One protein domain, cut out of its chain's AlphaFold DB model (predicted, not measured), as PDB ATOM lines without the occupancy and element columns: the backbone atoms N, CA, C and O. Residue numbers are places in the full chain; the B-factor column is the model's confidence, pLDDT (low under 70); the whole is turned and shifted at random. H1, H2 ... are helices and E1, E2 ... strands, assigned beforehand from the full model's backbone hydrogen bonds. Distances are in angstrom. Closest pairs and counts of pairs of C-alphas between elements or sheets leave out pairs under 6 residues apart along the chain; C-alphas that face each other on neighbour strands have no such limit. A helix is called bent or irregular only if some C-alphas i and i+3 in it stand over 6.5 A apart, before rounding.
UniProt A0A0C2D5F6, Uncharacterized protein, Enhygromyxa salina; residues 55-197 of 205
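AT A GLANCE: This is residues 55 to 197 of the 205 residues of an uncharacterized protein of Enhygromyxa salina (UniProt A0A0C2D5F6). Two small antiparallel sheets, E1 E2 E3 and E4 E5, lie partly face to face as a small sandwich with crossed strands, and the long helix H4 runs alongside E4, on the side away from E5. Helices gather round H4: H5 folds back along its later part, while H6 and the helical hairpin H2 and H3 lie toward its beginning, with H2 and H6 packed on it; the short H1 packs on E4 and E5. You have 143 residues printed, with five named strands and six named helices in the order E1 E2 E3 H1 E4 E5 H2 H3 H4 H5 H6, and the class is mixed, helices and strands. The whole is compact, with a radius of gyration of the C-alphas of 14.8 A, and spans 45 by 35 by 25 A.

HOW THE PARTS SIT: Start at E1, residues 58 to 61, which forms a hairpin with E2, residues 64 to 69; look for N 66 and O 58, 2.8 A apart. E2 forms a hairpin with E3, residues 74 to 79, where N 78 and O 65 are 2.8 A apart. These three are a meander, each strand the antiparallel neighbour of the one before, with E1 and E3 as edge strands. Next comes H1, residues 80 to 85, which only grazes this sheet. Read on to E4, residues 90 to 96, and E5, residues 102 to 107, an antiparallel hairpin with N 92 and O 105 at 2.8 A. The two sheets make a sandwich, two sheets face to face, with best planes 15 degrees apart and strands at 41 degrees to each other. Its closest C-alphas between E1 and E4 are those of Cys 59 and Cys 94, 5.7 A apart. H1 has its closest C-alphas to E5 at Cys 80 and Cys 104, 5.4 A apart. H2, residues 117 to 127, touches H3, residues 133 to 140, at a shallow tilt of 11 degrees, opposite ways, closest at the C-alphas of Val 124 and Ala 135, 5.1 A. H4, residues 144 to 167, comes nearest to E4 at the C-alphas of Thr 93 and Gly 151, 4.9 A. H4 touches H2 with residues 146 to 150 alone, closest at the C-alphas of Cys 117 and Thr 146, 5.4 A. H5, residues 169 to 180, forms a helical hairpin with H4, only just at a steep tilt of 36 degrees; their closest C-alphas are Cys 165 and Cys 172, 4.4 A apart. H6, residues 188 to 195, touches residues 146 to 156 of H4, closest at the C-alphas of Leu 153 and Ala 190, 5.1 A. In H1, H2, H3 and H6 every O i to N i+4 pair is within hydrogen-bond range; in H4 it is 18 of 20 and in H5 6 of 8.

IN THESE COORDINATES: Find C-alpha 58 at (11.578, -12.659, 17.247), where E1 begins. E3 measures 16.3 A from first to last C-alpha, E4 17.5 A and E5 16.0 A. Find C-alpha 144 at (-6.619, -0.056, 26.547); from there H4 runs 34.1 A to C-alpha 167, with a kink of 51 degrees near residue 161. H4 is irregular, with C-alphas 160 and 163 7.8 A apart, and so is H5, with C-alphas 170 and 173 7.1 A apart. H6 ends at C-alpha 195, at (-11.713, 0.706, 11.127).

THE WHOLE: The two C-alphas farthest apart are those of Thr 72 and Leu 114, 45.6 A. The printed part has no cut and no long link. The mean pLDDT of the printed part is 90.3; look for values under 70 at residues 86 to 87, 98 to 100 and 130.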
ATOM      1  N   LEU A  55      20.064 -11.787  16.424       80.94
ATOM      2  CA  LEU A  55      19.371 -12.016  15.156       80.94
ATOM      3  C   LEU A  55      18.377 -13.182  15.256       80.94
ATOM      4  O   LEU A  55      17.457 -13.251  14.446       80.94
ATOM      5  N   ASP A  56      18.527 -14.051  16.259       85.00
ATOM      6  CA  ASP A  56      17.567 -15.117  16.572       85.00
ATOM      7  C   ASP A  56      16.350 -14.621  17.373       85.00
ATOM      8  O   ASP A  56      15.429 -15.394  17.654       85.00
ATOM      9  N   GLU A  57      16.329 -13.351  17.788       88.12
ATOM     10  CA  GLU A  57      15.188 -12.778  18.500       88.12
ATOM     11  C   GLU A  57      14.003 -12.575  17.560       88.12
ATOM     12  O   GLU A  57      14.163 -12.099  16.439       88.12
ATOM     13  N   PHE A  58      12.792 -12.872  18.032       89.81
ATOM     14  CA  PHE A  58      11.578 -12.659  17.247       89.81
ATOM     15  C   PHE A  58      10.337 -12.454  18.113       89.81
ATOM     16  O   PHE A  58      10.251 -12.888  19.266       89.81
ATOM     17  N   CYS A  59       9.323 -11.832  17.520       91.56
ATOM     18  CA  CYS A  59       7.983 -11.737  18.089       91.56
ATOM     19  C   CYS A  59       7.077 -12.813  17.480       91.56
ATOM     20  O   CYS A  59       6.770 -12.761  16.289       91.56
ATOM     21  N   SER A  60       6.607 -13.788  18.270       90.88
ATOM     22  CA  SER A  60       5.697 -14.820  17.730       90.88
ATOM     23  C   SER A  60       4.275 -14.298  17.516       90.88
ATOM     24  O   SER A  60       3.567 -14.722  16.600       90.88
ATOM     25  N   ASP A  61       3.855 -13.370  18.368       92.25
ATOM     26  CA  ASP A  61       2.585 -12.659  18.298       92.25
ATOM     27  C   ASP A  61       2.719 -11.288  18.981       92.25
ATOM     28  O   ASP A  61       3.802 -10.898  19.416       92.25
ATOM     29  N   GLN A  62       1.612 -10.551  19.075       94.12
ATOM     30  CA  GLN A  62       1.558  -9.227  19.698       94.12
ATOM     31  C   GLN A  62       2.061  -9.218  21.155       94.12
ATOM     32  O   GLN A  62       2.478  -8.167  21.639       94.12
ATOM     33  N   ASP A  63       2.016 -10.345  21.869       95.56
ATOM     34  CA  ASP A  63       2.250 -10.444  23.312       95.56
ATOM     35  C   ASP A  63       3.458 -11.282  23.716       95.56
ATOM     36  O   ASP A  63       3.729 -11.401  24.915       95.56
ATOM     37  N   THR A  64       4.181 -11.853  22.761       94.75
ATOM     38  CA  THR A  64       5.195 -12.863  23.052       94.75
ATOM     39  C   THR A  64       6.503 -12.538  22.349       94.75
ATOM     40  O   THR A  64       6.595 -12.599  21.123       94.75
ATOM     41  N   LEU A  65       7.517 -12.238  23.161       94.31
ATOM     42  CA  LEU A  65       8.895 -12.000  22.746       94.31
ATOM     43  C   LEU A  65       9.731 -13.258  22.987       94.31
ATOM     44  O   LEU A  65       9.713 -13.812  24.087       94.31
ATOM     45  N   HIS A  66      10.509 -13.663  21.991       93.38
ATOM     46  CA  HIS A  66      11.605 -14.614  22.140       93.38
ATOM     47  C   HIS A  66      12.905 -13.826  22.030       93.38
ATOM     48  O   HIS A  66      13.153 -13.202  21.003       93.38
ATOM     49  N   SER A  67      13.683 -13.796  23.109       91.69
ATOM     50  CA  SER A  67      14.914 -13.005  23.208       91.69
ATOM     51  C   SER A  67      16.059 -13.872  23.710       91.69
ATOM     52  O   SER A  67      15.853 -14.785  24.516       91.69
ATOM     53  N   CYS A  68      17.259 -13.607  23.207       90.62
ATOM     54  CA  CYS A  68      18.426 -14.399  23.534       90.62
ATOM     55  C   CYS A  68      19.042 -13.956  24.869       90.62
ATOM     56  O   CYS A  68      19.438 -12.801  25.042       90.62
ATOM     57  N   ASP A  69      19.182 -14.881  25.822       88.81
ATOM     58  CA  ASP A  69      19.956 -14.626  27.035       88.81
ATOM     59  C   ASP A  69      21.451 -14.778  26.745       88.81
ATOM     60  O   ASP A  69      21.998 -15.879  26.716       88.81
ATOM     61  N   LEU A  70      22.136 -13.645  26.588       84.31
ATOM     62  CA  LEU A  70      23.572 -13.592  26.296       84.31
ATOM     63  C   LEU A  70      24.455 -14.270  27.358       84.31
ATOM     64  O   LEU A  70      25.616 -14.575  27.081       84.31
ATOM     65  N   ALA A  71      23.963 -14.471  28.585       86.44
ATOM     66  CA  ALA A  71      24.731 -15.127  29.640       86.44
ATOM     67  C   ALA A  71      24.688 -16.657  29.532       86.44
ATOM     68  O   ALA A  71      25.654 -17.321  29.918       86.44
ATOM     69  N   THR A  72      23.583 -17.212  29.037       89.38
ATOM     70  CA  THR A  72      23.358 -18.663  28.944       89.38
ATOM     71  C   THR A  72      23.451 -19.186  27.511       89.38
ATOM     72  O   THR A  72      23.730 -20.368  27.325       89.38
ATOM     73  N   GLY A  73      23.276 -18.318  26.511       88.12
ATOM     74  CA  GLY A  73      23.131 -18.685  25.104       88.12
ATOM     75  C   GLY A  73      21.784 -19.339  24.789       88.12
ATOM     76  O   GLY A  73      21.659 -19.988  23.753       88.12
ATOM     77  N   GLU A  74      20.797 -19.222  25.686       92.06
ATOM     78  CA  GLU A  74      19.470 -19.819  25.524       92.06
ATOM     79  C   GLU A  74      18.450 -18.788  25.034       92.06
ATOM     80  O   GLU A  74      18.380 -17.661  25.533       92.06
ATOM     81  N   LEU A  75      17.606 -19.200  24.088       91.25
ATOM     82  CA  LEU A  75      16.465 -18.402  23.658       91.25
ATOM     83  C   LEU A  75      15.348 -18.516  24.701       91.25
ATOM     84  O   LEU A  75      14.809 -19.600  24.941       91.25
ATOM     85  N   LEU A  76      14.996 -17.395  25.326       93.06
ATOM     86  CA  LEU A  76      13.991 -17.323  26.381       93.06
ATOM     87  C   LEU A  76      12.707 -16.664  25.873       93.06
ATOM     88  O   LEU A  76      12.736 -15.684  25.130       93.06
ATOM     89  N   THR A  77      11.562 -17.177  26.325       95.12
ATOM     90  CA  THR A  77      10.241 -16.631  25.992       95.12
ATOM     91  C   THR A  77       9.721 -15.732  27.111       95.12
ATOM     92  O   THR A  77       9.586 -16.158  28.260       95.12
ATOM     93  N   TYR A  78       9.342 -14.506  26.757       92.25
ATOM     94  CA  TYR A  78       8.828 -13.490  27.666       92.25
ATOM     95  C   TYR A  78       7.411 -13.050  27.273       92.25
ATOM     96  O   TYR A  78       7.198 -12.566  26.159       92.25
ATOM     97  N   PRO A  79       6.433 -13.127  28.197       94.38
ATOM     98  CA  PRO A  79       5.144 -12.469  28.017       94.38
ATOM     99  C   PRO A  79       5.313 -10.950  28.130       94.38
ATOM    100  O   PRO A  79       5.690 -10.442  29.192       94.38
ATOM    101  N   CYS A  80       4.971 -10.202  27.083       93.31
ATOM    102  CA  CYS A  80       5.122  -8.748  27.049       93.31
ATOM    103  C   CYS A  80       4.293  -8.024  28.115       93.31
ATOM    104  O   CYS A  80       4.704  -6.980  28.616       93.31
ATOM    105  N   ALA A  81       3.172  -8.604  28.550       91.50
ATOM    106  CA  ALA A  81       2.423  -8.091  29.696       91.50
ATOM    107  C   ALA A  81       3.263  -8.072  30.990       91.50
ATOM    108  O   ALA A  81       3.153  -7.138  31.781       91.50
ATOM    109  N   THR A  82       4.134  -9.065  31.200       91.38
ATOM    110  CA  THR A  82       5.050  -9.111  32.352       91.38
ATOM    111  C   THR A  82       6.161  -8.075  32.207       91.38
ATOM    112  O   THR A  82       6.504  -7.408  33.184       91.38
ATOM    113  N   VAL A  83       6.686  -7.903  30.988       88.75
ATOM    114  CA  VAL A  83       7.712  -6.898  30.674       88.75
ATOM    115  C   VAL A  83       7.177  -5.491  30.967       88.75
ATOM    116  O   VAL A  83       7.754  -4.771  31.785       88.75
ATOM    117  N   CYS A  84       6.014  -5.134  30.416       89.56
ATOM    118  CA  CYS A  84       5.386  -3.825  30.619       89.56
ATOM    119  C   CYS A  84       4.811  -3.626  32.036       89.56
ATOM    120  O   CYS A  84       4.811  -2.512  32.568       89.56
ATOM    121  N   GLY A  85       4.371  -4.707  32.689       70.31
ATOM    122  CA  GLY A  85       3.804  -4.703  34.040       70.31
ATOM    123  C   GLY A  85       4.797  -4.340  35.148       70.31
ATOM    124  O   GLY A  85       4.383  -3.873  36.206       70.31
ATOM    125  N   SER A  86       6.104  -4.449  34.899       63.47
ATOM    126  CA  SER A  86       7.131  -3.906  35.801       63.47
ATOM    127  C   SER A  86       7.089  -2.369  35.916       63.47
ATOM    128  O   SER A  86       7.566  -1.813  36.906       63.47
ATOM    129  N   ALA A  87       6.451  -1.690  34.953       62.56
ATOM    130  CA  ALA A  87       6.311  -0.237  34.868       62.56
ATOM    131  C   ALA A  87       4.850   0.267  34.940       62.56
ATOM    132  O   ALA A  87       4.617   1.458  34.747       62.56
ATOM    133  N   ASN A  88       3.865  -0.601  35.234       72.12
ATOM    134  CA  ASN A  88       2.419  -0.316  35.113       72.12
ATOM    135  C   ASN A  88       1.983   0.162  33.709       72.12
ATOM    136  O   ASN A  88       1.028   0.924  33.586       72.12
ATOM    137  N   LEU A  89       2.678  -0.273  32.656       89.19
ATOM    138  CA  LEU A  89       2.347   0.058  31.270       89.19
ATOM    139  C   LEU A  89       1.588  -1.092  30.597       89.19
ATOM    140  O   LEU A  89       1.731  -2.258  30.973       89.19
ATOM    141  N   LEU A  90       0.800  -0.764  29.574       92.19
ATOM    142  CA  LEU A  90       0.136  -1.734  28.709       92.19
ATOM    143  C   LEU A  90       1.079  -2.141  27.572       92.19
ATOM    144  O   LEU A  90       1.699  -1.280  26.953       92.19
ATOM    145  N   ASN A  91       1.137  -3.432  27.243       93.56
ATOM    146  CA  ASN A  91       1.779  -3.870  26.005       93.56
ATOM    147  C   ASN A  91       0.941  -3.434  24.793       93.56
ATOM    148  O   ASN A  91      -0.187  -3.912  24.621       93.56
ATOM    149  N   PHE A  92       1.500  -2.562  23.958       93.69
ATOM    150  CA  PHE A  92       0.930  -2.206  22.665       93.69
ATOM    151  C   PHE A  92       1.147  -3.344  21.668       93.69
ATOM    152  O   PHE A  92       0.173  -3.940  21.211       93.69
ATOM    153  N   THR A  93       2.400  -3.697  21.388       94.06
ATOM    154  CA  THR A  93       2.767  -4.854  20.562       94.06
ATOM    155  C   THR A  93       4.214  -5.265  20.812       94.06
ATOM    156  O   THR A  93       5.039  -4.448  21.213       94.06
ATOM    157  N   CYS A  94       4.540  -6.517  20.518       92.69
ATOM    158  CA  CYS A  94       5.903  -6.938  20.235       92.69
ATOM    159  C   CYS A  94       6.255  -6.517  18.795       92.69
ATOM    160  O   CYS A  94       5.446  -6.738  17.890       92.69
ATOM    161  N   THR A  95       7.405  -5.874  18.589       88.88
ATOM    162  CA  THR A  95       7.845  -5.361  17.277       88.88
ATOM    163  C   THR A  95       9.379  -5.295  17.197       88.88
ATOM    164  O   THR A  95      10.027  -5.147  18.243       88.88
ATOM    165  N   PRO A  96       9.993  -5.426  16.006       81.12
ATOM    166  CA  PRO A  96      11.414  -5.149  15.822       81.12
ATOM    167  C   PRO A  96      11.735  -3.654  15.969       81.12
ATOM    168  O   PRO A  96      10.989  -2.767  15.563       81.12
ATOM    169  N   THR A  97      12.906  -3.367  16.522       72.25
ATOM    170  CA  THR A  97      13.523  -2.038  16.565       72.25
ATOM    171  C   THR A  97      14.191  -1.707  15.229       72.25
ATOM    172  O   THR A  97      14.399  -2.573  14.379       72.25
ATOM    173  N   ALA A  98      14.638  -0.458  15.062       65.00
ATOM    174  CA  ALA A  98      15.422  -0.033  13.896       65.00
ATOM    175  C   ALA A  98      16.730  -0.831  13.686       65.00
ATOM    176  O   ALA A  98      17.314  -0.792  12.606       65.00
ATOM    177  N   THR A  99      17.197  -1.542  14.715       67.12
ATOM    178  CA  THR A  99      18.374  -2.422  14.684       67.12
ATOM    179  C   THR A  99      18.018  -3.909  14.600       67.12
ATOM    180  O   THR A  99      18.876  -4.739  14.877       67.12
ATOM    181  N   PHE A 100      16.767  -4.250  14.264       69.88
ATOM    182  CA  PHE A 100      16.221  -5.619  14.199       69.88
ATOM    183  C   PHE A 100      16.170  -6.392  15.524       69.88
ATOM    184  O   PHE A 100      15.750  -7.542  15.546       69.88
ATOM    185  N   GLN A 101      16.509  -5.758  16.646       79.62
ATOM    186  CA  GLN A 101      16.257  -6.332  17.973       79.62
ATOM    187  C   GLN A 101      14.757  -6.324  18.235       79.62
ATOM    188  O   GLN A 101      14.132  -5.287  18.013       79.62
ATOM    189  N   HIS A 102      14.185  -7.415  18.727       86.06
ATOM    190  CA  HIS A 102      12.757  -7.469  19.026       86.06
ATOM    191  C   HIS A 102      12.480  -7.031  20.462       86.06
ATOM    192  O   HIS A 102      13.244  -7.305  21.385       86.06
ATOM    193  N   GLY A 103      11.363  -6.340  20.671       88.81
ATOM    194  CA  GLY A 103      11.013  -5.832  21.990       88.81
ATOM    195  C   GLY A 103       9.518  -5.667  22.197       88.81
ATOM    196  O   GLY A 103       8.739  -5.544  21.254       88.81
ATOM    197  N   CYS A 104       9.122  -5.644  23.467       91.94
ATOM    198  CA  CYS A 104       7.762  -5.309  23.870       91.94
ATOM    199  C   CYS A 104       7.612  -3.788  23.935       91.94
ATOM    200  O   CYS A 104       8.222  -3.136  24.787       91.94
ATOM    201  N   TRP A 105       6.783  -3.223  23.066       91.19
ATOM    202  CA  TRP A 105       6.482  -1.800  23.067       91.19
ATOM    203  C   TRP A 105       5.400  -1.499  24.107       91.19
ATOM    204  O   TRP A 105       4.233  -1.866  23.962       91.19
ATOM    205  N   CYS A 106       5.801  -0.835  25.189       92.25
ATOM    206  CA  CYS A 106       4.937  -0.526  26.321       92.25
ATOM    207  C   CYS A 106       4.425   0.919  26.260       92.25
ATOM    208  O   CYS A 106       5.211   1.857  26.152       92.25
ATOM    209  N   VAL A 107       3.113   1.111  26.401       93.25
ATOM    210  CA  VAL A 107       2.451   2.423  26.314       93.25
ATOM    211  C   VAL A 107       1.535   2.670  27.511       93.25
ATOM    212  O   VAL A 107       1.173   1.747  28.243       93.25
ATOM    213  N   ASN A 108       1.150   3.930  27.718       93.62
ATOM    214  CA  ASN A 108       0.207   4.316  28.765       93.62
ATOM    215  C   ASN A 108      -1.139   4.730  28.142       93.62
ATOM    216  O   ASN A 108      -1.238   5.856  27.642       93.62
ATOM    217  N   PRO A 109      -2.149   3.842  28.119       93.12
ATOM    218  CA  PRO A 109      -3.478   4.195  27.642       93.12
ATOM    219  C   PRO A 109      -4.149   5.195  28.592       93.12
ATOM    220  O   PRO A 109      -3.873   5.229  29.791       93.12
ATOM    221  N   GLY A 110      -5.054   6.004  28.054       92.25
ATOM    222  CA  GLY A 110      -5.978   6.801  28.848       92.25
ATOM    223  C   GLY A 110      -7.101   5.961  29.460       92.25
ATOM    224  O   GLY A 110      -7.351   4.818  29.078       92.25
ATOM    225  N   ASP A 111      -7.827   6.567  30.398       90.06
ATOM    226  CA  ASP A 111      -9.010   5.953  31.019       90.06
ATOM    227  C   ASP A 111     -10.286   6.122  30.177       90.06
ATOM    228  O   ASP A 111     -11.311   5.503  30.458       90.06
ATOM    229  N   ILE A 112     -10.256   7.020  29.188       87.19
ATOM    230  CA  ILE A 112     -11.411   7.397  28.372       87.19
ATOM    231  C   ILE A 112     -11.003   7.361  26.907       87.19
ATOM    232  O   ILE A 112      -9.998   7.954  26.511       87.19
ATOM    233  N   LYS A 113     -11.845   6.725  26.100       92.81
ATOM    234  CA  LYS A 113     -11.724   6.714  24.653       92.81
ATOM    235  C   LYS A 113     -12.167   8.043  24.042       92.81
ATOM    236  O   LYS A 113     -13.352   8.370  24.055       92.81
ATOM    237  N   LEU A 114     -11.214   8.816  23.520       92.38
ATOM    238  CA  LEU A 114     -11.477  10.022  22.722       92.38
ATOM    239  C   LEU A 114     -11.179   9.795  21.240       92.38
ATOM    240  O   LEU A 114     -11.888  10.331  20.390       92.38
ATOM    241  N   ASP A 115     -10.135   9.016  20.960       94.56
ATOM    242  CA  ASP A 115      -9.728   8.643  19.613       94.56
ATOM    243  C   ASP A 115     -10.076   7.173  19.344       94.56
ATOM    244  O   ASP A 115      -9.783   6.293  20.160       94.56
ATOM    245  N   THR A 116     -10.666   6.897  18.181       96.25
ATOM    246  CA  THR A 116     -10.819   5.528  17.669       96.25
ATOM    247  C   THR A 116      -9.481   4.949  17.223       96.25
ATOM    248  O   THR A 116      -8.498   5.675  17.058       96.25
ATOM    249  N   CYS A 117      -9.436   3.647  16.948       96.75
ATOM    250  CA  CYS A 117      -8.238   2.969  16.454       96.75
ATOM    251  C   CYS A 117      -7.658   3.650  15.198       96.75
ATOM    252  O   CYS A 117      -6.452   3.881  15.125       96.75
ATOM    253  N   LEU A 118      -8.512   4.084  14.262       95.31
ATOM    254  CA  LEU A 118      -8.099   4.842  13.074       95.31
ATOM    255  C   LEU A 118      -7.448   6.195  13.413       95.31
ATOM    256  O   LEU A 118      -6.463   6.607  12.792       95.31
ATOM    257  N   GLN A 119      -8.021   6.913  14.377       96.12
ATOM    258  CA  GLN A 119      -7.511   8.214  14.811       96.12
ATOM    259  C   GLN A 119      -6.198   8.058  15.588       96.12
ATOM    260  O   GLN A 119      -5.278   8.847  15.378       96.12
ATOM    261  N   LEU A 120      -6.079   7.007  16.405       95.69
ATOM    262  CA  LEU A 120      -4.838   6.639  17.079       95.69
ATOM    263  C   LEU A 120      -3.734   6.309  16.062       95.69
ATOM    264  O   LEU A 120      -2.643   6.860  16.174       95.69
ATOM    265  N   ASP A 121      -4.019   5.474  15.055       95.19
ATOM    266  CA  ASP A 121      -3.062   5.124  13.991       95.19
ATOM    267  C   ASP A 121      -2.564   6.379  13.266       95.19
ATOM    268  O   ASP A 121      -1.364   6.577  13.083       95.19
ATOM    269  N   THR A 122      -3.481   7.282  12.916       94.81
ATOM    270  CA  THR A 122      -3.130   8.554  12.274       94.81
ATOM    271  C   THR A 122      -2.214   9.390  13.174       94.81
ATOM    272  O   THR A 122      -1.169   9.843  12.719       94.81
ATOM    273  N   CYS A 123      -2.553   9.534  14.459       95.19
ATOM    274  CA  CYS A 123      -1.758  10.295  15.424       95.19
ATOM    275  C   CYS A 123      -0.338   9.723  15.583       95.19
ATOM    276  O   CYS A 123       0.639  10.466  15.511       95.19
ATOM    277  N   VAL A 124      -0.206   8.402  15.747       92.44
ATOM    278  CA  VAL A 124       1.100   7.739  15.900       92.44
ATOM    279  C   VAL A 124       1.955   7.916  14.641       92.44
ATOM    280  O   VAL A 124       3.132   8.260  14.749       92.44
ATOM    281  N   ASN A 125       1.370   7.760  13.448       90.00
ATOM    282  CA  ASN A 125       2.093   7.950  12.187       90.00
ATOM    283  C   ASN A 125       2.538   9.409  11.974       90.00
ATOM    284  O   ASN A 125       3.630   9.644  11.459       90.00
ATOM    285  N   GLU A 126       1.736  10.396  12.388       92.62
ATOM    286  CA  GLU A 126       2.100  11.820  12.307       92.62
ATOM    287  C   GLU A 126       3.285  12.185  13.215       92.62
ATOM    288  O   GLU A 126       4.045  13.103  12.897       92.62
ATOM    289  N   CYS A 127       3.479  11.458  14.318       89.44
ATOM    290  CA  CYS A 127       4.609  11.667  15.219       89.44
ATOM    291  C   CYS A 127       5.946  11.169  14.645       89.44
ATOM    292  O   CYS A 127       6.998  11.661  15.058       89.44
ATOM    293  N   GLY A 128       5.924  10.215  13.706       75.81
ATOM    294  CA  GLY A 128       7.094   9.644  13.024       75.81
ATOM    295  C   GLY A 128       7.980   8.739  13.889       75.81
ATOM    296  O   GLY A 128       8.428   7.700  13.414       75.81
ATOM    297  N   ASP A 129       8.207   9.111  15.151       75.31
ATOM    298  CA  ASP A 129       8.925   8.316  16.145       75.31
ATOM    299  C   ASP A 129       7.940   7.716  17.176       75.31
ATOM    300  O   ASP A 129       7.300   8.478  17.919       75.31
ATOM    301  N   PRO A 130       7.813   6.377  17.236       68.81
ATOM    302  CA  PRO A 130       6.919   5.669  18.152       68.81
ATOM    303  C   PRO A 130       7.262   5.840  19.641       68.81
ATOM    304  O   PRO A 130       6.361   5.777  20.480       68.81
ATOM    305  N   ASP A 131       8.525   6.112  19.974       73.00
ATOM    306  CA  ASP A 131       8.990   6.303  21.355       73.00
ATOM    307  C   ASP A 131       8.980   7.781  21.779       73.00
ATOM    308  O   ASP A 131       9.303   8.142  22.918       73.00
ATOM    309  N   SER A 132       8.580   8.670  20.870       84.50
ATOM    310  CA  SER A 132       8.520  10.098  21.141       84.50
ATOM    311  C   SER A 132       7.439  10.458  22.164       84.50
ATOM    312  O   SER A 132       6.393   9.817  22.299       84.50
ATOM    313  N   THR A 133       7.624  11.600  22.833       90.81
ATOM    314  CA  THR A 133       6.571  12.187  23.681       90.81
ATOM    315  C   THR A 133       5.278  12.460  22.897       90.81
ATOM    316  O   THR A 133       4.202  12.429  23.486       90.81
ATOM    317  N   CYS A 134       5.373  12.703  21.584       93.31
ATOM    318  CA  CYS A 134       4.218  12.874  20.702       93.31
ATOM    319  C   CYS A 134       3.394  11.583  20.627       93.31
ATOM    320  O   CYS A 134       2.212  11.598  20.970       93.31
ATOM    321  N   ALA A 135       4.030  10.459  20.281       90.12
ATOM    322  CA  ALA A 135       3.354   9.168  20.189       90.12
ATOM    323  C   ALA A 135       2.760   8.756  21.545       90.12
ATOM    324  O   ALA A 135       1.607   8.333  21.618       90.12
ATOM    325  N   GLY A 136       3.482   9.004  22.645       91.94
ATOM    326  CA  GLY A 136       2.966   8.795  24.001       91.94
ATOM    327  C   GLY A 136       1.663   9.553  24.293       91.94
ATOM    328  O   GLY A 136       0.769   9.007  24.938       91.94
ATOM    329  N   GLN A 137       1.504  10.783  23.787       94.00
ATOM    330  CA  GLN A 137       0.257  11.544  23.947       94.00
ATOM    331  C   GLN A 137      -0.907  10.942  23.154       94.00
ATOM    332  O   GLN A 137      -2.037  10.989  23.641       94.00
ATOM    333  N   CYS A 138      -0.656  10.338  21.991       95.81
ATOM    334  CA  CYS A 138      -1.689   9.647  21.217       95.81
ATOM    335  C   CYS A 138      -2.334   8.521  22.040       95.81
ATOM    336  O   CYS A 138      -3.557   8.463  22.163       95.81
ATOM    337  N   PHE A 139      -1.525   7.686  22.702       95.00
ATOM    338  CA  PHE A 139      -2.033   6.583  23.527       95.00
ATOM    339  C   PHE A 139      -2.842   7.062  24.739       95.00
ATOM    340  O   PHE A 139      -3.831   6.433  25.102       95.00
ATOM    341  N   THR A 140      -2.508   8.221  25.319       94.75
ATOM    342  CA  THR A 140      -3.263   8.778  26.461       94.75
ATOM    343  C   THR A 140      -4.667   9.276  26.096       94.75
ATOM    344  O   THR A 140      -5.470   9.559  26.984       94.75
ATOM    345  N   ARG A 141      -4.971   9.413  24.799       94.06
ATOM    346  CA  ARG A 141      -6.264   9.888  24.287       94.06
ATOM    347  C   ARG A 141      -7.237   8.752  23.984       94.06
ATOM    348  O   ARG A 141      -8.335   8.999  23.489       94.06
ATOM    349  N   THR A 142      -6.855   7.510  24.253       94.56
ATOM    350  CA  THR A 142      -7.732   6.370  24.026       94.56
ATOM    351  C   THR A 142      -7.539   5.280  25.066       94.56
ATOM    352  O   THR A 142      -6.634   5.361  25.892       94.56
ATOM    353  N   ASP A 143      -8.423   4.292  25.071       94.31
ATOM    354  CA  ASP A 143      -8.459   3.255  26.090       94.31
ATOM    355  C   ASP A 143      -7.602   2.032  25.734       94.31
ATOM    356  O   ASP A 143      -7.138   1.843  24.607       94.31
ATOM    357  N   ALA A 144      -7.404   1.159  26.723       94.31
ATOM    358  CA  ALA A 144      -6.619  -0.056  26.547       94.31
ATOM    359  C   ALA A 144      -7.147  -0.938  25.406       94.31
ATOM    360  O   ALA A 144      -6.351  -1.511  24.668       94.31
ATOM    361  N   GLN A 145      -8.467  -1.043  25.231       95.31
ATOM    362  CA  GLN A 145      -9.046  -1.856  24.166       95.31
ATOM    363  C   GLN A 145      -8.635  -1.334  22.786       95.31
ATOM    364  O   GLN A 145      -8.153  -2.109  21.962       95.31
ATOM    365  N   THR A 146      -8.757  -0.031  22.552       96.31
ATOM    366  CA  THR A 146      -8.400   0.608  21.280       96.31
ATOM    367  C   THR A 146      -6.911   0.469  20.979       96.31
ATOM    368  O   THR A 146      -6.529   0.097  19.868       96.31
ATOM    369  N   VAL A 147      -6.061   0.672  21.991       95.44
ATOM    370  CA  VAL A 147      -4.614   0.436  21.883       95.44
ATOM    371  C   VAL A 147      -4.322  -1.006  21.462       95.44
ATOM    372  O   VAL A 147      -3.483  -1.242  20.593       95.44
ATOM    373  N   ARG A 148      -5.039  -1.982  22.028       95.81
ATOM    374  CA  ARG A 148      -4.870  -3.400  21.689       95.81
ATOM    375  C   ARG A 148      -5.302  -3.733  20.265       95.81
ATOM    376  O   ARG A 148      -4.617  -4.538  19.634       95.81
ATOM    377  N   LEU A 149      -6.372  -3.117  19.758       96.62
ATOM    378  CA  LEU A 149      -6.802  -3.277  18.363       96.62
ATOM    379  C   LEU A 149      -5.725  -2.786  17.394       96.62
ATOM    380  O   LEU A 149      -5.355  -3.509  16.468       96.62
ATOM    381  N   LEU A 150      -5.173  -1.596  17.642       96.19
ATOM    382  CA  LEU A 150      -4.111  -1.056  16.800       96.19
ATOM    383  C   LEU A 150      -2.831  -1.899  16.893       96.19
ATOM    384  O   LEU A 150      -2.195  -2.180  15.878       96.19
ATOM    385  N   GLY A 151      -2.478  -2.365  18.092       95.31
ATOM    386  CA  GLY A 151      -1.313  -3.223  18.286       95.31
ATOM    387  C   GLY A 151      -1.414  -4.548  17.524       95.31
ATOM    388  O   GLY A 151      -0.418  -5.024  16.987       95.31
ATOM    389  N   ALA A 152      -2.619  -5.113  17.388       95.50
ATOM    390  CA  ALA A 152      -2.839  -6.317  16.586       95.50
ATOM    391  C   ALA A 152      -2.590  -6.065  15.088       95.50
ATOM    392  O   ALA A 152      -2.030  -6.923  14.401       95.50
ATOM    393  N   LEU A 153      -2.966  -4.883  14.586       96.00
ATOM    394  CA  LEU A 153      -2.676  -4.462  13.215       96.00
ATOM    395  C   LEU A 153      -1.167  -4.293  12.986       96.00
ATOM    396  O   LEU A 153      -0.656  -4.773  11.976       96.00
ATOM    397  N   TYR A 154      -0.451  -3.675  13.929       94.44
ATOM    398  CA  TYR A 154       1.004  -3.495  13.838       94.44
ATOM    399  C   TYR A 154       1.730  -4.845  13.891       94.44
ATOM    400  O   TYR A 154       2.505  -5.144  12.992       94.44
ATOM    401  N   SER A 155       1.373  -5.721  14.838       94.50
ATOM    402  CA  SER A 155       1.908  -7.090  14.912       94.50
ATOM    403  C   SER A 155       1.655  -7.906  13.638       94.50
ATOM    404  O   SER A 155       2.464  -8.751  13.252       94.50
ATOM    405  N   CYS A 156       0.507  -7.707  12.981       95.50
ATOM    406  CA  CYS A 156       0.256  -8.329  11.687       95.50
ATOM    407  C   CYS A 156       1.196  -7.777  10.613       95.50
ATOM    408  O   CYS A 156       1.827  -8.558   9.905       95.50
ATOM    409  N   ALA A 157       1.308  -6.450  10.518       94.06
ATOM    410  CA  ALA A 157       2.148  -5.788   9.530       94.06
ATOM    411  C   ALA A 157       3.624  -6.177   9.667       94.06
ATOM    412  O   ALA A 157       4.254  -6.489   8.662       94.06
ATOM    413  N   ASP A 158       4.140  -6.235  10.893       91.44
ATOM    414  CA  ASP A 158       5.525  -6.624  11.159       91.44
ATOM    415  C   ASP A 158       5.790  -8.055  10.674       91.44
ATOM    416  O   ASP A 158       6.697  -8.279   9.879       91.44
ATOM    417  N   ARG A 159       4.926  -9.016  11.029       91.12
ATOM    418  CA  ARG A 159       5.056 -10.414  10.568       91.12
ATOM    419  C   ARG A 159       4.907 -10.565   9.056       91.12
ATOM    420  O   ARG A 159       5.573 -11.394   8.449       91.12
ATOM    421  N   ALA A 160       4.025  -9.782   8.444       93.56
ATOM    422  CA  ALA A 160       3.822  -9.771   7.000       93.56
ATOM    423  C   ALA A 160       5.022  -9.217   6.218       93.56
ATOM    424  O   ALA A 160       5.194  -9.539   5.039       93.56
ATOM    425  N   CYS A 161       5.800  -8.341   6.853       91.81
ATOM    426  CA  CYS A 161       6.900  -7.619   6.234       91.81
ATOM    427  C   CYS A 161       8.277  -8.093   6.690       91.81
ATOM    428  O   CYS A 161       9.258  -7.606   6.141       91.81
ATOM    429  N   ASP A 162       8.356  -9.039   7.625       87.31
ATOM    430  CA  ASP A 162       9.594  -9.519   8.243       87.31
ATOM    431  C   ASP A 162      10.682  -9.866   7.208       87.31
ATOM    432  O   ASP A 162      11.760  -9.272   7.201       87.31
ATOM    433  N   GLU A 163      10.350 -10.706   6.222       87.44
ATOM    434  CA  GLU A 163      11.277 -11.093   5.149       87.44
ATOM    435  C   GLU A 163      11.739  -9.893   4.302       87.44
ATOM    436  O   GLU A 163      12.918  -9.783   3.952       87.44
ATOM    437  N   ILE A 164      10.830  -8.966   3.977       90.12
ATOM    438  CA  ILE A 164      11.156  -7.757   3.204       90.12
ATOM    439  C   ILE A 164      12.045  -6.836   4.033       90.12
ATOM    440  O   ILE A 164      13.010  -6.287   3.513       90.12
ATOM    441  N   CYS A 165      11.755  -6.683   5.321       86.50
ATOM    442  CA  CYS A 165      12.539  -5.850   6.213       86.50
ATOM    443  C   CYS A 165      13.955  -6.405   6.394       86.50
ATOM    444  O   CYS A 165      14.902  -5.624   6.351       86.50
ATOM    445  N   ALA A 166      14.117  -7.726   6.487       84.19
ATOM    446  CA  ALA A 166      15.425  -8.369   6.572       84.19
ATOM    447  C   ALA A 166      16.227  -8.288   5.256       84.19
ATOM    448  O   ALA A 166      17.428  -8.018   5.273       84.19
ATOM    449  N   SER A 167      15.583  -8.520   4.107       87.69
ATOM    450  CA  SER A 167      16.268  -8.631   2.807       87.69
ATOM    451  C   SER A 167      16.411  -7.308   2.044       87.69
ATOM    452  O   SER A 167      17.382  -7.127   1.308       87.69
ATOM    453  N   SER A 168      15.475  -6.373   2.221       89.56
ATOM    454  CA  SER A 168      15.459  -5.052   1.582       89.56
ATOM    455  C   SER A 168      15.000  -3.964   2.568       89.56
ATOM    456  O   SER A 168      13.859  -3.488   2.510       89.56
ATOM    457  N   PRO A 169      15.889  -3.494   3.468       86.38
ATOM    458  CA  PRO A 169      15.542  -2.492   4.480       86.38
ATOM    459  C   PRO A 169      14.953  -1.192   3.908       86.38
ATOM    460  O   PRO A 169      14.124  -0.549   4.550       86.38
ATOM    461  N   ALA A 170      15.335  -0.815   2.681       88.62
ATOM    462  CA  ALA A 170      14.791   0.352   1.985       88.62
ATOM    463  C   ALA A 170      13.293   0.210   1.636       88.62
ATOM    464  O   ALA A 170      12.579   1.213   1.597       88.62
ATOM    465  N   ASP A 171      12.807  -1.016   1.431       91.62
ATOM    466  CA  ASP A 171      11.411  -1.304   1.081       91.62
ATOM    467  C   ASP A 171      10.537  -1.607   2.310       91.62
ATOM    468  O   ASP A 171       9.307  -1.545   2.222       91.62
ATOM    469  N   CYS A 172      11.155  -1.877   3.467       89.38
ATOM    470  CA  CYS A 172      10.480  -2.223   4.720       89.38
ATOM    471  C   CYS A 172       9.360  -1.236   5.080       89.38
ATOM    472  O   CYS A 172       8.215  -1.635   5.295       89.38
ATOM    473  N   GLY A 173       9.651   0.071   5.064       88.12
ATOM    474  CA  GLY A 173       8.663   1.102   5.396       88.12
ATOM    475  C   GLY A 173       7.440   1.080   4.473       88.12
ATOM    476  O   GLY A 173       6.306   1.189   4.942       88.12
ATOM    477  N   SER A 174       7.650   0.868   3.171       92.25
ATOM    478  CA  SER A 174       6.564   0.760   2.187       92.25
ATOM    479  C   SER A 174       5.721  -0.496   2.410       92.25
ATOM    480  O   SER A 174       4.493  -0.431   2.313       92.25
ATOM    481  N   CYS A 175       6.359  -1.619   2.754       94.31
ATOM    482  CA  CYS A 175       5.655  -2.846   3.111       94.31
ATOM    483  C   CYS A 175       4.782  -2.639   4.351       94.31
ATOM    484  O   CYS A 175       3.584  -2.918   4.307       94.31
ATOM    485  N   LEU A 176       5.349  -2.090   5.432       92.38
ATOM    486  CA  LEU A 176       4.629  -1.865   6.686       92.38
ATOM    487  C   LEU A 176       3.411  -0.960   6.475       92.38
ATOM    488  O   LEU A 176       2.335  -1.246   6.994       92.38
ATOM    489  N   ILE A 177       3.541   0.100   5.669       92.94
ATOM    490  CA  ILE A 177       2.414   0.972   5.305       92.94
ATOM    491  C   ILE A 177       1.340   0.190   4.533       92.94
ATOM    492  O   ILE A 177       0.156   0.289   4.859       92.94
ATOM    493  N   ALA A 178       1.729  -0.606   3.532       95.00
ATOM    494  CA  ALA A 178       0.787  -1.398   2.741       95.00
ATOM    495  C   ALA A 178       0.063  -2.460   3.586       95.00
ATOM    496  O   ALA A 178      -1.153  -2.625   3.462       95.00
ATOM    497  N   ALA A 179       0.778  -3.144   4.481       95.62
ATOM    498  CA  ALA A 179       0.211  -4.152   5.368       95.62
ATOM    499  C   ALA A 179      -0.746  -3.531   6.396       95.62
ATOM    500  O   ALA A 179      -1.870  -4.009   6.549       95.62
ATOM    501  N   LYS A 180      -0.381  -2.398   7.019       94.94
ATOM    502  CA  LYS A 180      -1.283  -1.650   7.918       94.94
ATOM    503  C   LYS A 180      -2.519  -1.101   7.201       94.94
ATOM    504  O   LYS A 180      -3.561  -0.935   7.827       94.94
ATOM    505  N   ALA A 181      -2.441  -0.849   5.896       94.88
ATOM    506  CA  ALA A 181      -3.594  -0.494   5.069       94.88
ATOM    507  C   ALA A 181      -4.457  -1.709   4.662       94.88
ATOM    508  O   ALA A 181      -5.457  -1.541   3.967       94.88
ATOM    509  N   GLY A 182      -4.079  -2.931   5.059       94.06
ATOM    510  CA  GLY A 182      -4.763  -4.169   4.677       94.06
ATOM    511  C   GLY A 182      -4.522  -4.596   3.225       94.06
ATOM    512  O   GLY A 182      -5.253  -5.435   2.708       94.06
ATOM    513  N   LEU A 183      -3.518  -4.021   2.555       95.12
ATOM    514  CA  LEU A 183      -3.201  -4.272   1.143       95.12
ATOM    515  C   LEU A 183      -2.104  -5.333   0.951       95.12
ATOM    516  O   LEU A 183      -1.785  -5.680  -0.186       95.12
ATOM    517  N   TRP A 184      -1.521  -5.828   2.044       93.81
ATOM    518  CA  TRP A 184      -0.441  -6.813   2.045       93.81
ATOM    519  C   TRP A 184      -0.544  -7.761   3.249       93.81
ATOM    520  O   TRP A 184      -1.093  -7.388   4.288       93.81
ATOM    521  N   GLY A 185      -0.013  -8.982   3.101       89.38
ATOM    522  CA  GLY A 185       0.217  -9.923   4.205       89.38
ATOM    523  C   GLY A 185      -1.012 -10.381   4.988       89.38
ATOM    524  O   GLY A 185      -0.901 -10.667   6.174       89.38
ATOM    525  N   ASP A 186      -2.184 -10.401   4.351       94.00
ATOM    526  CA  ASP A 186      -3.459 -10.822   4.948       94.00
ATOM    527  C   ASP A 186      -3.887 -10.033   6.207       94.00
ATOM    528  O   ASP A 186      -4.768 -10.455   6.960       94.00
ATOM    529  N   CYS A 187      -3.358  -8.820   6.395       96.06
ATOM    530  CA  CYS A 187      -3.719  -7.941   7.512       96.06
ATOM    531  C   CYS A 187      -5.071  -7.227   7.349       96.06
ATOM    532  O   CYS A 187      -5.454  -6.421   8.198       96.06
ATOM    533  N   GLY A 188      -5.829  -7.549   6.293       95.81
ATOM    534  CA  GLY A 188      -7.135  -6.954   5.997       95.81
ATOM    535  C   GLY A 188      -8.140  -7.093   7.143       95.81
ATOM    536  O   GLY A 188      -8.805  -6.123   7.482       95.81
ATOM    537  N   VAL A 189      -8.191  -8.247   7.819       95.75
ATOM    538  CA  VAL A 189      -9.110  -8.446   8.959       95.75
ATOM    539  C   VAL A 189      -8.737  -7.554  10.143       95.75
ATOM    540  O   VAL A 189      -9.606  -6.914  10.729       95.75
ATOM    541  N   ALA A 190      -7.451  -7.482  10.498       95.25
ATOM    542  CA  ALA A 190      -6.997  -6.606  11.576       95.25
ATOM    543  C   ALA A 190      -7.289  -5.136  11.242       95.25
ATOM    544  O   ALA A 190      -7.700  -4.367  12.115       95.25
ATOM    545  N   ARG A 191      -7.149  -4.767   9.962       96.81
ATOM    546  CA  ARG A 191      -7.489  -3.433   9.485       96.81
ATOM    547  C   ARG A 191      -8.985  -3.142   9.604       96.81
ATOM    548  O   ARG A 191      -9.350  -2.129  10.187       96.81
ATOM    549  N   GLU A 192      -9.840  -4.043   9.130       96.69
ATOM    550  CA  GLU A 192     -11.298  -3.909   9.233       96.69
ATOM    551  C   GLU A 192     -11.763  -3.777  10.687       96.69
ATOM    552  O   GLU A 192     -12.628  -2.958  10.983       96.69
ATOM    553  N   VAL A 193     -11.174  -4.547  11.607       96.06
ATOM    554  CA  VAL A 193     -11.486  -4.452  13.040       96.06
ATOM    555  C   VAL A 193     -11.076  -3.090  13.609       96.06
ATOM    556  O   VAL A 193     -11.839  -2.508  14.377       96.06
ATOM    557  N   CYS A 194      -9.912  -2.564  13.223       96.25
ATOM    558  CA  CYS A 194      -9.479  -1.222  13.618       96.25
ATOM    559  C   CYS A 194     -10.394  -0.131  13.031       96.25
ATOM    560  O   CYS A 194     -10.783   0.796  13.733       96.25
ATOM    561  N   ASP A 195     -10.809  -0.256  11.770       95.38
ATOM    562  CA  ASP A 195     -11.713   0.706  11.127       95.38
ATOM    563  C   ASP A 195     -13.148   0.639  11.687       95.38
ATOM    564  O   ASP A 195     -13.879   1.629  11.660       95.38
ATOM    565  N   ALA A 196     -13.560  -0.518  12.215       95.69
ATOM    566  CA  ALA A 196     -14.845  -0.711  12.885       95.69
ATOM    567  C   ALA A 196     -14.867  -0.180  14.328       95.69
ATOM    568  O   ALA A 196     -15.934  -0.146  14.949       95.69
ATOM    569  N   ASP A 197     -13.718   0.225  14.862       94.56
ATOM    570  CA  ASP A 197     -13.607   0.798  16.189       94.56
ATOM    571  C   ASP A 197     -14.292   2.174  16.245       94.56
ATOM    572  O   ASP A 197     -13.940   3.101  15.513       94.56
TER     573      ASP A 197